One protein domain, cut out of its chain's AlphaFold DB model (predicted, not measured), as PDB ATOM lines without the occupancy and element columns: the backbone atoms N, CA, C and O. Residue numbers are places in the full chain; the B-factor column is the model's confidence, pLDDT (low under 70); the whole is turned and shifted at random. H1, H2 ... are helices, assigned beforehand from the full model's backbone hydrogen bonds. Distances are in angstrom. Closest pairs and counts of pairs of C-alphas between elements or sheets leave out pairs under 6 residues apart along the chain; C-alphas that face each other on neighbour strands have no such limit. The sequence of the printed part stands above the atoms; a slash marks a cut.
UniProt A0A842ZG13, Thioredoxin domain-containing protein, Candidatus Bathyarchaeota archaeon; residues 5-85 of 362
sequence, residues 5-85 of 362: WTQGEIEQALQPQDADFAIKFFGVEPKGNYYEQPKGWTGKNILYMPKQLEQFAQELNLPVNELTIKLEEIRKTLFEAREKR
ATOM      1  N   TRP A   5     -26.992 -16.717  49.571       96.00
ATOM      2  CA  TRP A   5     -27.560 -16.647  48.221       96.00
ATOM      3  C   TRP A   5     -27.396 -17.952  47.456       96.00
ATOM      4  O   TRP A   5     -26.316 -18.532  47.461       96.00
ATOM      5  N   THR A   6     -28.422 -18.412  46.751       96.06
ATOM      6  CA  THR A   6     -28.197 -19.380  45.663       96.06
ATOM      7  C   THR A   6     -27.870 -18.631  44.373       96.06
ATOM      8  O   THR A   6     -28.211 -17.457  44.232       96.06
ATOM      9  N   GLN A   7     -27.229 -19.300  43.415       96.44
ATOM     10  CA  GLN A   7     -27.010 -18.712  42.090       96.44
ATOM     11  C   GLN A   7     -28.342 -18.290  41.442       96.44
ATOM     12  O   GLN A   7     -28.478 -17.154  41.000       96.44
ATOM     13  N   GLY A   8     -29.359 -19.157  41.502       96.44
ATOM     14  CA  GLY A   8     -30.683 -18.858  40.948       96.44
ATOM     15  C   GLY A   8     -31.379 -17.664  41.611       96.44
ATOM     16  O   GLY A   8     -32.105 -16.935  40.948       96.44
ATOM     17  N   GLU A   9     -31.143 -17.408  42.903       96.06
ATOM     18  CA  GLU A   9     -31.663 -16.201  43.565       96.06
ATOM     19  C   GLU A   9     -31.023 -14.911  43.025       96.06
ATOM     20  O   GLU A   9     -31.683 -13.875  43.002       96.06
ATOM     21  N   ILE A  10     -29.753 -14.958  42.604       97.25
ATOM     22  CA  ILE A  10     -29.051 -13.815  42.000       97.25
ATOM     23  C   ILE A  10     -29.558 -13.589  40.574       97.25
ATOM     24  O   ILE A  10     -29.892 -12.462  40.218       97.25
ATOM     25  N   GLU A  11     -29.692 -14.662  39.792       97.38
ATOM     26  CA  GLU A  11     -30.237 -14.630  38.427       97.38
ATOM     27  C   GLU A  11     -31.679 -14.113  38.381       97.38
ATOM     28  O   GLU A  11     -32.059 -13.417  37.447       97.38
ATOM     29  N   GLN A  12     -32.489 -14.409  39.401       96.88
ATOM     30  CA  GLN A  12     -33.852 -13.880  39.513       96.88
ATOM     31  C   GLN A  12     -33.899 -12.405  39.928       96.88
ATOM     32  O   GLN A  12     -34.882 -11.723  39.639       96.88
ATOM     33  N   ALA A  13     -32.892 -11.926  40.659       96.50
ATOM     34  CA  ALA A  13     -32.872 -10.567  41.191       96.50
ATOM     35  C   ALA A  13     -32.314  -9.541  40.195       96.50
ATOM     36  O   ALA A  13     -32.666  -8.366  40.285       96.50
ATOM     37  N   LEU A  14     -31.443  -9.964  39.278       97.38
ATOM     38  CA  LEU A  14     -30.685  -9.090  38.383       97.38
ATOM     39  C   LEU A  14     -31.039  -9.339  36.912       97.38
ATOM     40  O   LEU A  14     -31.564 -10.385  36.545       97.38
ATOM     41  N   GLN A  15     -30.710  -8.376  36.048       96.38
ATOM     42  CA  GLN A  15     -30.722  -8.618  34.603       96.38
ATOM     43  C   GLN A  15     -29.641  -9.651  34.238       96.38
ATOM     44  O   GLN A  15     -28.609  -9.684  34.908       96.38
ATOM     45  N   PRO A  16     -29.807 -10.455  33.169       95.69
ATOM     46  CA  PRO A  16     -28.905 -11.572  32.870       95.69
ATOM     47  C   PRO A  16     -27.411 -11.205  32.851       95.69
ATOM     48  O   PRO A  16     -26.603 -11.867  33.493       95.69
ATOM     49  N   GLN A  17     -27.048 -10.092  32.205       92.94
ATOM     50  CA  GLN A  17     -25.651  -9.636  32.133       92.94
ATOM     51  C   GLN A  17     -25.079  -9.226  33.498       92.94
ATOM     52  O   GLN A  17     -23.884  -9.387  33.755       92.94
ATOM     53  N   ASP A  18     -25.920  -8.682  34.374       95.56
ATOM     54  CA  ASP A  18     -25.522  -8.261  35.716       95.56
ATOM     55  C   ASP A  18     -25.473  -9.445  36.675       95.56
ATOM     56  O   ASP A  18     -24.614  -9.475  37.552       95.56
ATOM     57  N   ALA A  19     -26.339 -10.443  36.479       96.75
ATOM     58  CA  ALA A  19     -26.284 -11.709  37.191       96.75
ATOM     59  C   ALA A  19     -24.974 -12.448  36.897       96.75
ATOM     60  O   ALA A  19     -24.264 -12.799  37.838       96.75
ATOM     61  N   ASP A  20     -24.606 -12.603  35.623       94.56
ATOM     62  CA  ASP A  20     -23.357 -13.261  35.217       94.56
ATOM     63  C   ASP A  20     -22.131 -12.564  35.822       94.56
ATOM     64  O   ASP A  20     -21.233 -13.204  36.384       94.56
ATOM     65  N   PHE A  21     -22.116 -11.229  35.761       93.62
ATOM     66  CA  PHE A  21     -21.065 -10.436  36.383       93.62
ATOM     67  C   PHE A  21     -21.051 -10.615  37.908       93.62
ATOM     68  O   PHE A  21     -19.992 -10.893  38.467       93.62
ATOM     69  N   ALA A  22     -22.198 -10.513  38.584       96.19
ATOM     70  CA  ALA A  22     -22.302 -10.654  40.034       96.19
ATOM     71  C   ALA A  22     -21.878 -12.048  40.518       96.19
ATOM     72  O   ALA A  22     -21.205 -12.157  41.541       96.19
ATOM     73  N   ILE A  23     -22.222 -13.108  39.783       96.25
ATOM     74  CA  ILE A  23     -21.833 -14.490  40.091       96.25
ATOM     75  C   ILE A  23     -20.307 -14.621  40.089       96.25
ATOM     76  O   ILE A  23     -19.729 -15.132  41.053       96.25
ATOM     77  N   LYS A  24     -19.644 -14.097  39.049       93.50
ATOM     78  CA  LYS A  24     -18.178 -14.103  38.952       93.50
ATOM     79  C   LYS A  24     -17.539 -13.197  40.008       93.50
ATOM     80  O   LYS A  24     -16.556 -13.585  40.639       93.50
ATOM     81  N   PHE A  25     -18.089 -12.000  40.201       94.75
ATOM     82  CA  PHE A  25     -17.538 -10.988  41.098       94.75
ATOM     83  C   PHE A  25     -17.643 -11.393  42.571       94.75
ATOM     84  O   PHE A  25     -16.706 -11.167  43.332       94.75
ATOM     85  N   PHE A  26     -18.746 -12.027  42.977       96.19
ATOM     86  CA  PHE A  26     -18.998 -12.409  44.368       96.19
ATOM     87  C   PHE A  26     -18.634 -13.862  44.718       96.19
ATOM     88  O   PHE A  26     -19.066 -14.365  45.761       96.19
ATOM     89  N   GLY A  27     -17.866 -14.546  43.861       95.25
ATOM     90  CA  GLY A  27     -17.387 -15.907  44.125       95.25
ATOM     91  C   GLY A  27     -18.521 -16.916  44.331       95.25
ATOM     92  O   GLY A  27     -18.447 -17.770  45.217       95.25
ATOM     93  N   VAL A  28     -19.606 -16.770  43.566       97.06
ATOM     94  CA  VAL A  28     -20.801 -17.610  43.676       97.06
ATOM     95  C   VAL A  28     -20.557 -18.919  42.943       97.06
ATOM     96  O   VAL A  28     -20.247 -18.935  41.754       97.06
ATOM     97  N   GLU A  29     -20.750 -20.028  43.645       95.25
ATOM     98  CA  GLU A  29     -20.617 -21.364  43.084       95.25
ATOM     99  C   GLU A  29     -21.994 -22.026  42.916       95.25
ATOM    100  O   GLU A  29     -22.829 -21.935  43.828       95.25
ATOM    101  N   PRO A  30     -22.235 -22.777  41.819       92.38
ATOM    102  CA  PRO A  30     -23.497 -23.490  41.608       92.38
ATOM    103  C   PRO A  30     -23.842 -24.474  42.737       92.38
ATOM    104  O   PRO A  30     -25.008 -24.678  43.067       92.38
ATOM    105  N   LYS A  31     -22.821 -25.086  43.357       91.81
ATOM    106  CA  LYS A  31     -22.976 -26.011  44.496       91.81
ATOM    107  C   LYS A  31     -23.021 -25.304  45.858       91.81
ATOM    108  O   LYS A  31     -23.326 -25.948  46.864       91.81
ATOM    109  N   GLY A  32     -22.799 -23.991  45.879       93.88
ATOM    110  CA  GLY A  32     -22.678 -23.185  47.085       93.88
ATOM    111  C   GLY A  32     -21.285 -23.232  47.710       93.88
ATOM    112  O   GLY A  32     -20.689 -24.298  47.805       93.88
ATOM    113  N   ASN A  33     -20.811 -22.086  48.195       94.19
ATOM    114  CA  ASN A  33     -19.555 -21.944  48.937       94.19
ATOM    115  C   ASN A  33     -19.736 -21.953  50.481       94.19
ATOM    116  O   ASN A  33     -18.765 -21.810  51.222       94.19
ATOM    117  N   TYR A  34     -20.964 -22.140  50.989       93.50
ATOM    118  CA  TYR A  34     -21.270 -22.206  52.424       93.50
ATOM    119  C   TYR A  34     -21.601 -23.631  52.896       93.50
ATOM    120  O   TYR A  34     -22.589 -24.235  52.462       93.50
ATOM    121  N   TYR A  35     -20.818 -24.127  53.857       91.25
ATOM    122  CA  TYR A  35     -21.043 -25.405  54.533       91.25
ATOM    123  C   TYR A  35     -21.823 -25.201  55.843       91.25
ATOM    124  O   TYR A  35     -21.326 -24.578  56.782       91.25
ATOM    125  N   GLU A  36     -23.046 -25.727  55.927       88.56
ATOM    126  CA  GLU A  36     -23.900 -25.604  57.118       88.56
ATOM    127  C   GLU A  36     -23.774 -26.874  57.969       88.56
ATOM    128  O   GLU A  36     -24.252 -27.931  57.567       88.56
ATOM    129  N   GLN A  37     -23.164 -26.816  59.154       87.94
ATOM    130  CA  GLN A  37     -23.118 -27.984  60.048       87.94
ATOM    131  C   GLN A  37     -24.463 -28.182  60.775       87.94
ATOM    132  O   GLN A  37     -25.015 -27.205  61.282       87.94
ATOM    133  N   PRO A  38     -25.015 -29.415  60.852       88.56
ATOM    134  CA  PRO A  38     -24.522 -30.694  60.307       88.56
ATOM    135  C   PRO A  38     -25.056 -31.041  58.897       88.56
ATOM    136  O   PRO A  38     -24.851 -32.151  58.418       88.56
ATOM    137  N   LYS A  39     -25.786 -30.132  58.241       86.06
ATOM    138  CA  LYS A  39     -26.529 -30.371  56.988       86.06
ATOM    139  C   LYS A  39     -25.662 -30.531  55.733       86.06
ATOM    140  O   LYS A  39     -26.147 -31.069  54.743       86.06
ATOM    141  N   GLY A  40     -24.418 -30.065  55.752       89.94
ATOM    142  CA  GLY A  40     -23.500 -30.126  54.619       89.94
ATOM    143  C   GLY A  40     -23.660 -28.967  53.626       89.94
ATOM    144  O   GLY A  40     -24.009 -27.845  54.003       89.94
ATOM    145  N   TRP A  41     -23.378 -29.231  52.348       90.69
ATOM    146  CA  TRP A  41     -23.500 -28.254  51.259       90.69
ATOM    147  C   TRP A  41     -24.964 -28.010  50.898       90.69
ATOM    148  O   TRP A  41     -25.715 -28.947  50.639       90.69
ATOM    149  N   THR A  42     -25.371 -26.742  50.861       90.00
ATOM    150  CA  THR A  42     -26.788 -26.363  50.710       90.00
ATOM    151  C   THR A  42     -27.112 -25.648  49.395       90.00
ATOM    152  O   THR A  42     -28.226 -25.147  49.249       90.00
ATOM    153  N   GLY A  43     -26.160 -25.543  48.456       93.81
ATOM    154  CA  GLY A  43     -26.321 -24.715  47.249       93.81
ATOM    155  C   GLY A  43     -26.236 -23.208  47.517       93.81
ATOM    156  O   GLY A  43     -26.484 -22.399  46.626       93.81
ATOM    157  N   LYS A  44     -25.929 -22.818  48.760       95.06
ATOM    158  CA  LYS A  44     -25.889 -21.426  49.207       95.06
ATOM    159  C   LYS A  44     -24.472 -20.885  49.240       95.06
ATOM    160  O   LYS A  44     -23.527 -21.600  49.557       95.06
ATOM    161  N   ASN A  45     -24.375 -19.590  49.003       96.62
ATOM    162  CA  ASN A  45     -23.149 -18.831  48.916       96.62
ATOM    163  C   ASN A  45     -23.167 -17.685  49.931       96.62
ATOM    164  O   ASN A  45     -24.176 -16.991  50.082       96.62
ATOM    165  N   ILE A  46     -22.044 -17.481  50.610       95.19
ATOM    166  CA  ILE A  46     -21.668 -16.203  51.202       95.19
ATOM    167  C   ILE A  46     -20.999 -15.409  50.082       95.19
ATOM    168  O   ILE A  46     -20.053 -15.893  49.464       95.19
ATOM    169  N   LEU A  47     -21.512 -14.215  49.796       95.44
ATOM    170  CA  LEU A  47     -20.899 -13.328  48.810       95.44
ATOM    171  C   LEU A  47     -19.596 -12.770  49.388       95.44
ATOM    172  O   LEU A  47     -19.603 -12.212  50.486       95.44
ATOM    173  N   TYR A  48     -18.502 -12.903  48.650       94.88
ATOM    174  CA  TYR A  48     -17.198 -12.343  49.000       94.88
ATOM    175  C   TYR A  48     -16.482 -11.892  47.729       94.88
ATOM    176  O   TYR A  48     -16.815 -12.347  46.642       94.88
ATOM    177  N   MET A  49     -15.504 -10.996  47.848       93.75
ATOM    178  CA  MET A  49     -14.696 -10.577  46.702       93.75
ATOM    179  C   MET A  49     -13.442 -11.461  46.631       93.75
ATOM    180  O   MET A  49     -12.578 -11.331  47.499       93.75
ATOM    181  N   PRO A  50     -13.308 -12.362  45.638       92.69
ATOM    182  CA  PRO A  50     -12.137 -13.231  45.515       92.69
ATOM    183  C   PRO A  50     -10.886 -12.472  45.042       92.69
ATOM    184  O   PRO A  50      -9.781 -13.007  45.107       92.69
ATOM    185  N   LYS A  51     -11.060 -11.249  44.528       92.38
ATOM    186  CA  LYS A  51     -10.028 -10.372  43.965       92.38
ATOM    187  C   LYS A  51     -10.363  -8.913  44.266       92.38
ATOM    188  O   LYS A  51     -11.514  -8.593  44.561       92.38
ATOM    189  N   GLN A  52      -9.367  -8.037  44.163       92.50
ATOM    190  CA  GLN A  52      -9.574  -6.589  44.276       92.50
ATOM    191  C   GLN A  52     -10.307  -6.034  43.043       92.50
ATOM    192  O   GLN A  52     -10.261  -6.626  41.960       92.50
ATOM    193  N   LEU A  53     -10.981  -4.891  43.198       91.75
ATOM    194  CA  LEU A  53     -11.798  -4.282  42.144       91.75
ATOM    195  C   LEU A  53     -10.961  -3.921  40.908       91.75
ATOM    196  O   LEU A  53     -11.391  -4.125  39.775       91.75
ATOM    197  N   GLU A  54      -9.733  -3.462  41.129       93.56
ATOM    198  CA  GLU A  54      -8.759  -3.075  40.110       93.56
ATOM    199  C   GLU A  54      -8.386  -4.258  39.210       93.56
ATOM    200  O   GLU A  54      -8.232  -4.102  38.001       93.56
ATOM    201  N   GLN A  55      -8.298  -5.464  39.780       93.25
ATOM    202  CA  GLN A  55      -8.000  -6.682  39.024       93.25
ATOM    203  C   GLN A  55      -9.176  -7.073  38.120       93.25
ATOM    204  O   GLN A  55      -8.970  -7.471  36.975       93.25
ATOM    205  N   PHE A  56     -10.415  -6.910  38.595       91.12
ATOM    206  CA  PHE A  56     -11.604  -7.125  37.768       91.12
ATOM    207  C   PHE A  56     -11.729  -6.090  36.649       91.12
ATOM    208  O   PHE A  56     -12.054  -6.455  35.521       91.12
ATOM    209  N   ALA A  57     -11.439  -4.821  36.940       92.25
ATOM    210  CA  ALA A  57     -11.409  -3.751  35.947       92.25
ATOM    211  C   ALA A  57     -10.410  -4.058  34.819       92.25
ATOM    212  O   ALA A  57     -10.759  -3.944  33.644       92.25
ATOM    213  N   GLN A  58      -9.214  -4.546  35.161       93.69
ATOM    214  CA  GLN A  58      -8.219  -4.991  34.179       93.69
ATOM    215  C   GLN A  58      -8.707  -6.183  33.341       93.69
ATOM    216  O   GLN A  58      -8.602  -6.143  32.119       93.69
ATOM    217  N   GLU A  59      -9.270  -7.226  33.964       91.88
ATOM    218  CA  GLU A  59      -9.796  -8.402  33.244       91.88
ATOM    219  C   GLU A  59     -10.929  -8.054  32.271       91.88
ATOM    220  O   GLU A  59     -11.053  -8.674  31.215       91.88
ATOM    221  N   LEU A  60     -11.775  -7.092  32.643       87.62
ATOM    222  CA  LEU A  60     -12.925  -6.658  31.851       87.62
ATOM    223  C   LEU A  60     -12.587  -5.528  30.877       87.62
ATOM    224  O   LEU A  60     -13.445  -5.143  30.087       87.62
ATOM    225  N   ASN A  61     -11.351  -5.018  30.920       93.06
ATOM    226  CA  ASN A  61     -10.903  -3.851  30.169       93.06
ATOM    227  C   ASN A  61     -11.841  -2.640  30.357       93.06
ATOM    228  O   ASN A  61     -12.216  -1.970  29.394       93.06
ATOM    229  N   LEU A  62     -12.242  -2.395  31.609       90.69
ATOM    230  CA  LEU A  62     -13.138  -1.310  32.007       90.69
ATOM    231  C   LEU A  62     -12.452  -0.358  32.994       90.69
ATOM    232  O   LEU A  62     -11.687  -0.806  33.850       90.69
ATOM    233  N   PRO A  63     -12.757   0.947  32.941       94.56
ATOM    234  CA  PRO A  63     -12.362   1.884  33.983       94.56
ATOM    235  C   PRO A  63     -12.916   1.490  35.366       94.56
ATOM    236  O   PRO A  63     -14.070   1.079  35.503       94.56
ATOM    237  N   VAL A  64     -12.108   1.657  36.421       93.25
ATOM    238  CA  VAL A  64     -12.490   1.301  37.806       93.25
ATOM    239  C   VAL A  64     -13.738   2.062  38.267       93.25
ATOM    240  O   VAL A  64     -14.593   1.496  38.945       93.25
ATOM    241  N   ASN A  65     -13.881   3.330  37.878       94.56
ATOM    242  CA  ASN A  65     -15.046   4.155  38.207       94.56
ATOM    243  C   ASN A  65     -16.342   3.609  37.584       94.56
ATOM    244  O   ASN A  65     -17.352   3.528  38.276       94.56
ATOM    245  N   GLU A  66     -16.313   3.192  36.316       92.44
ATOM    246  CA  GLU A  66     -17.477   2.589  35.652       92.44
ATOM    247  C   GLU A  66     -17.870   1.268  36.318       92.44
ATOM    248  O   GLU A  66     -19.045   1.034  36.609       92.44
ATOM    249  N   LEU A  67     -16.877   0.434  36.647       92.31
ATOM    250  CA  LEU A  67     -17.107  -0.820  37.358       92.31
ATOM    251  C   LEU A  67     -17.685  -0.593  38.762       92.31
ATOM    252  O   LEU A  67     -18.551  -1.348  39.200       92.31
ATOM    253  N   THR A  68     -17.238   0.461  39.449       94.31
ATOM    254  CA  THR A  68     -17.745   0.851  40.772       94.31
ATOM    255  C   THR A  68     -19.225   1.220  40.706       94.31
ATOM    256  O   THR A  68     -20.008   0.723  41.511       94.31
ATOM    257  N   ILE A  69     -19.625   2.046  39.732       94.81
ATOM    258  CA  ILE A  69     -21.028   2.450  39.543       94.81
ATOM    259  C   ILE A  69     -21.901   1.216  39.307       94.81
ATOM    260  O   ILE A  69     -22.884   1.010  40.021       94.81
ATOM    261  N   LYS A  70     -21.491   0.347  38.374       93.06
ATOM    262  CA  LYS A  70     -22.202  -0.900  38.074       93.06
ATOM    263  C   LYS A  70     -22.329  -1.808  39.304       93.06
ATOM    264  O   LYS A  70     -23.383  -2.392  39.555       93.06
ATOM    265  N   LEU A  71     -21.260  -1.935  40.091       94.69
ATOM    266  CA  LEU A  71     -21.259  -2.752  41.301       94.69
ATOM    267  C   LEU A  71     -22.223  -2.209  42.362       94.69
ATOM    268  O   LEU A  71     -22.917  -2.996  43.004       94.69
ATOM    269  N   GLU A  72     -22.293  -0.893  42.549       96.00
ATOM    270  CA  GLU A  72     -23.216  -0.283  43.510       96.00
ATOM    271  C   GLU A  72     -24.686  -0.479  43.116       96.00
ATOM    272  O   GLU A  72     -25.514  -0.783  43.979       96.00
ATOM    273  N   GLU A  73     -25.017  -0.416  41.824       96.56
ATOM    274  CA  GLU A  73     -26.362  -0.741  41.329       96.56
ATOM    275  C   GLU A  73     -26.741  -2.195  41.651       96.56
ATOM    276  O   GLU A  73     -27.781  -2.451  42.261       96.56
ATOM    277  N   ILE A  74     -25.848  -3.142  41.349       96.81
ATOM    278  CA  ILE A  74     -26.034  -4.564  41.669       96.81
ATOM    279  C   ILE A  74     -26.191  -4.774  43.177       96.81
ATOM    280  O   ILE A  74     -27.102  -5.479  43.622       96.81
ATOM    281  N   ARG A  75     -25.324  -4.157  43.992       96.12
ATOM    282  CA  ARG A  75     -25.388  -4.249  45.458       96.12
ATOM    283  C   ARG A  75     -26.716  -3.730  45.985       96.12
ATOM    284  O   ARG A  75     -27.281  -4.363  46.878       96.12
ATOM    285  N   LYS A  76     -27.226  -2.627  45.435       97.56
ATOM    286  CA  LYS A  76     -28.527  -2.062  45.802       97.56
ATOM    287  C   LYS A  76     -29.667  -3.020  45.461       97.56
ATOM    288  O   LYS A  76     -30.470  -3.323  46.341       97.56
ATOM    289  N   THR A  77     -29.705  -3.573  44.250       97.50
ATOM    290  CA  THR A  77     -30.754  -4.526  43.852       97.50
ATOM    291  C   THR A  77     -30.717  -5.805  44.694       97.50
ATOM    292  O   THR A  77     -31.748  -6.248  45.209       97.50
ATOM    293  N   LEU A  78     -29.528  -6.377  44.921       96.50
ATOM    294  CA  LEU A  78     -29.374  -7.536  45.804       96.50
ATOM    295  C   LEU A  78     -29.765  -7.199  47.249       96.50
ATOM    296  O   LEU A  78     -30.383  -8.020  47.927       96.50
ATOM    297  N   PHE A  79     -29.455  -5.994  47.735       95.69
ATOM    298  CA  PHE A  79     -29.875  -5.532  49.056       95.69
ATOM    299  C   PHE A  79     -31.403  -5.458  49.176       95.69
ATOM    300  O   PHE A  79     -31.958  -6.019  50.119       95.69
ATOM    301  N   GLU A  80     -32.092  -4.860  48.207       96.44
ATOM    302  CA  GLU A  80     -33.559  -4.766  48.176       96.44
ATOM    303  C   GLU A  80     -34.234  -6.147  48.128       96.44
ATOM    304  O   GLU A  80     -35.226  -6.395  48.819       96.44
ATOM    305  N   ALA A  81     -33.677  -7.089  47.362       95.31
ATOM    306  CA  ALA A  81     -34.141  -8.475  47.354       95.31
ATOM    307  C   ALA A  81     -33.877  -9.181  48.699       95.31
ATOM    308  O   ALA A  81     -34.705  -9.967  49.174       95.31
ATOM    309  N   ARG A  82     -32.747  -8.882  49.350       94.31
ATOM    310  CA  ARG A  82     -32.380  -9.424  50.664       94.31
ATOM    311  C   ARG A  82     -33.277  -8.915  51.790       94.31
ATOM    312  O   ARG A  82     -33.596  -9.692  52.686       94.31
ATOM    313  N   GLU A  83     -33.711  -7.657  51.741       94.69
ATOM    314  CA  GLU A  83     -34.586  -7.031  52.747       94.69
ATOM    315  C   GLU A  83     -35.941  -7.743  52.902       94.69
ATOM    316  O   GLU A  83     -36.536  -7.711  53.975       94.69
ATOM    317  N   LYS A  84     -36.394  -8.473  51.873       93.88
ATOM    318  CA  LYS A  84     -37.625  -9.286  51.909       93.88
ATOM    319  C   LYS A  84     -37.469 -10.606  52.681       93.88
ATOM    320  O   LYS A  84     -38.431 -11.359  52.824       93.88
ATOM    321  N   ARG A  85     -36.260 -10.935  53.146       92.69
ATOM    322  CA  ARG A  85     -35.935 -12.199  53.825       92.69
ATOM    323  C   ARG A  85     -35.992 -12.032  55.342       92.69
ATOM    324  O   ARG A  85     -35.780 -10.953  55.883       92.69
TER     325      ARG A  85
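This is residues 5 to 85 of the 362 residues of the protein "Thioredoxin domain-containing protein" of Candidatus Bathyarchaeota archaeon (UniProt A0A842ZG13). A long helix, H4, meets H1 near its last residues and H3 at its first, with H2 between them, and a long loop, residues 26 to 52, reaches out to a narrow tip at Pro 38. The printed part has 81 residues with four named helices, H1 to H4 in order, and no named strand: all helix. It is compact, with a radius of gyration of the C-alphas of 13.4 A, yet elongated, spanning 43 by 25 by 18 A.

H1, residues 7 to 13, touches H2, residues 16 to 25, at a steep tilt of 47 degrees, opposite ways; the closest C-alphas, of Glu 11 and Ala 19, are 5.1 A apart. H3, residues 53 to 60, is apart from H1. H4, residues 64 to 83, touches H3 with residues 64 to 68 alone, closest at the C-alphas of Ala 57 and Val 64, 5.5 A. In these helices every O i to N i+4 pair is within hydrogen-bond range.

C-alpha 7 begins H1 at (-27.010, -18.712, 42.090); H4, 27.9 A long, ends at C-alpha 83, (-34.586, -7.031, 52.747).

The printed part has no cut, and no printed residue is under 70 in pLDDT. The link from H2 to H3 is long.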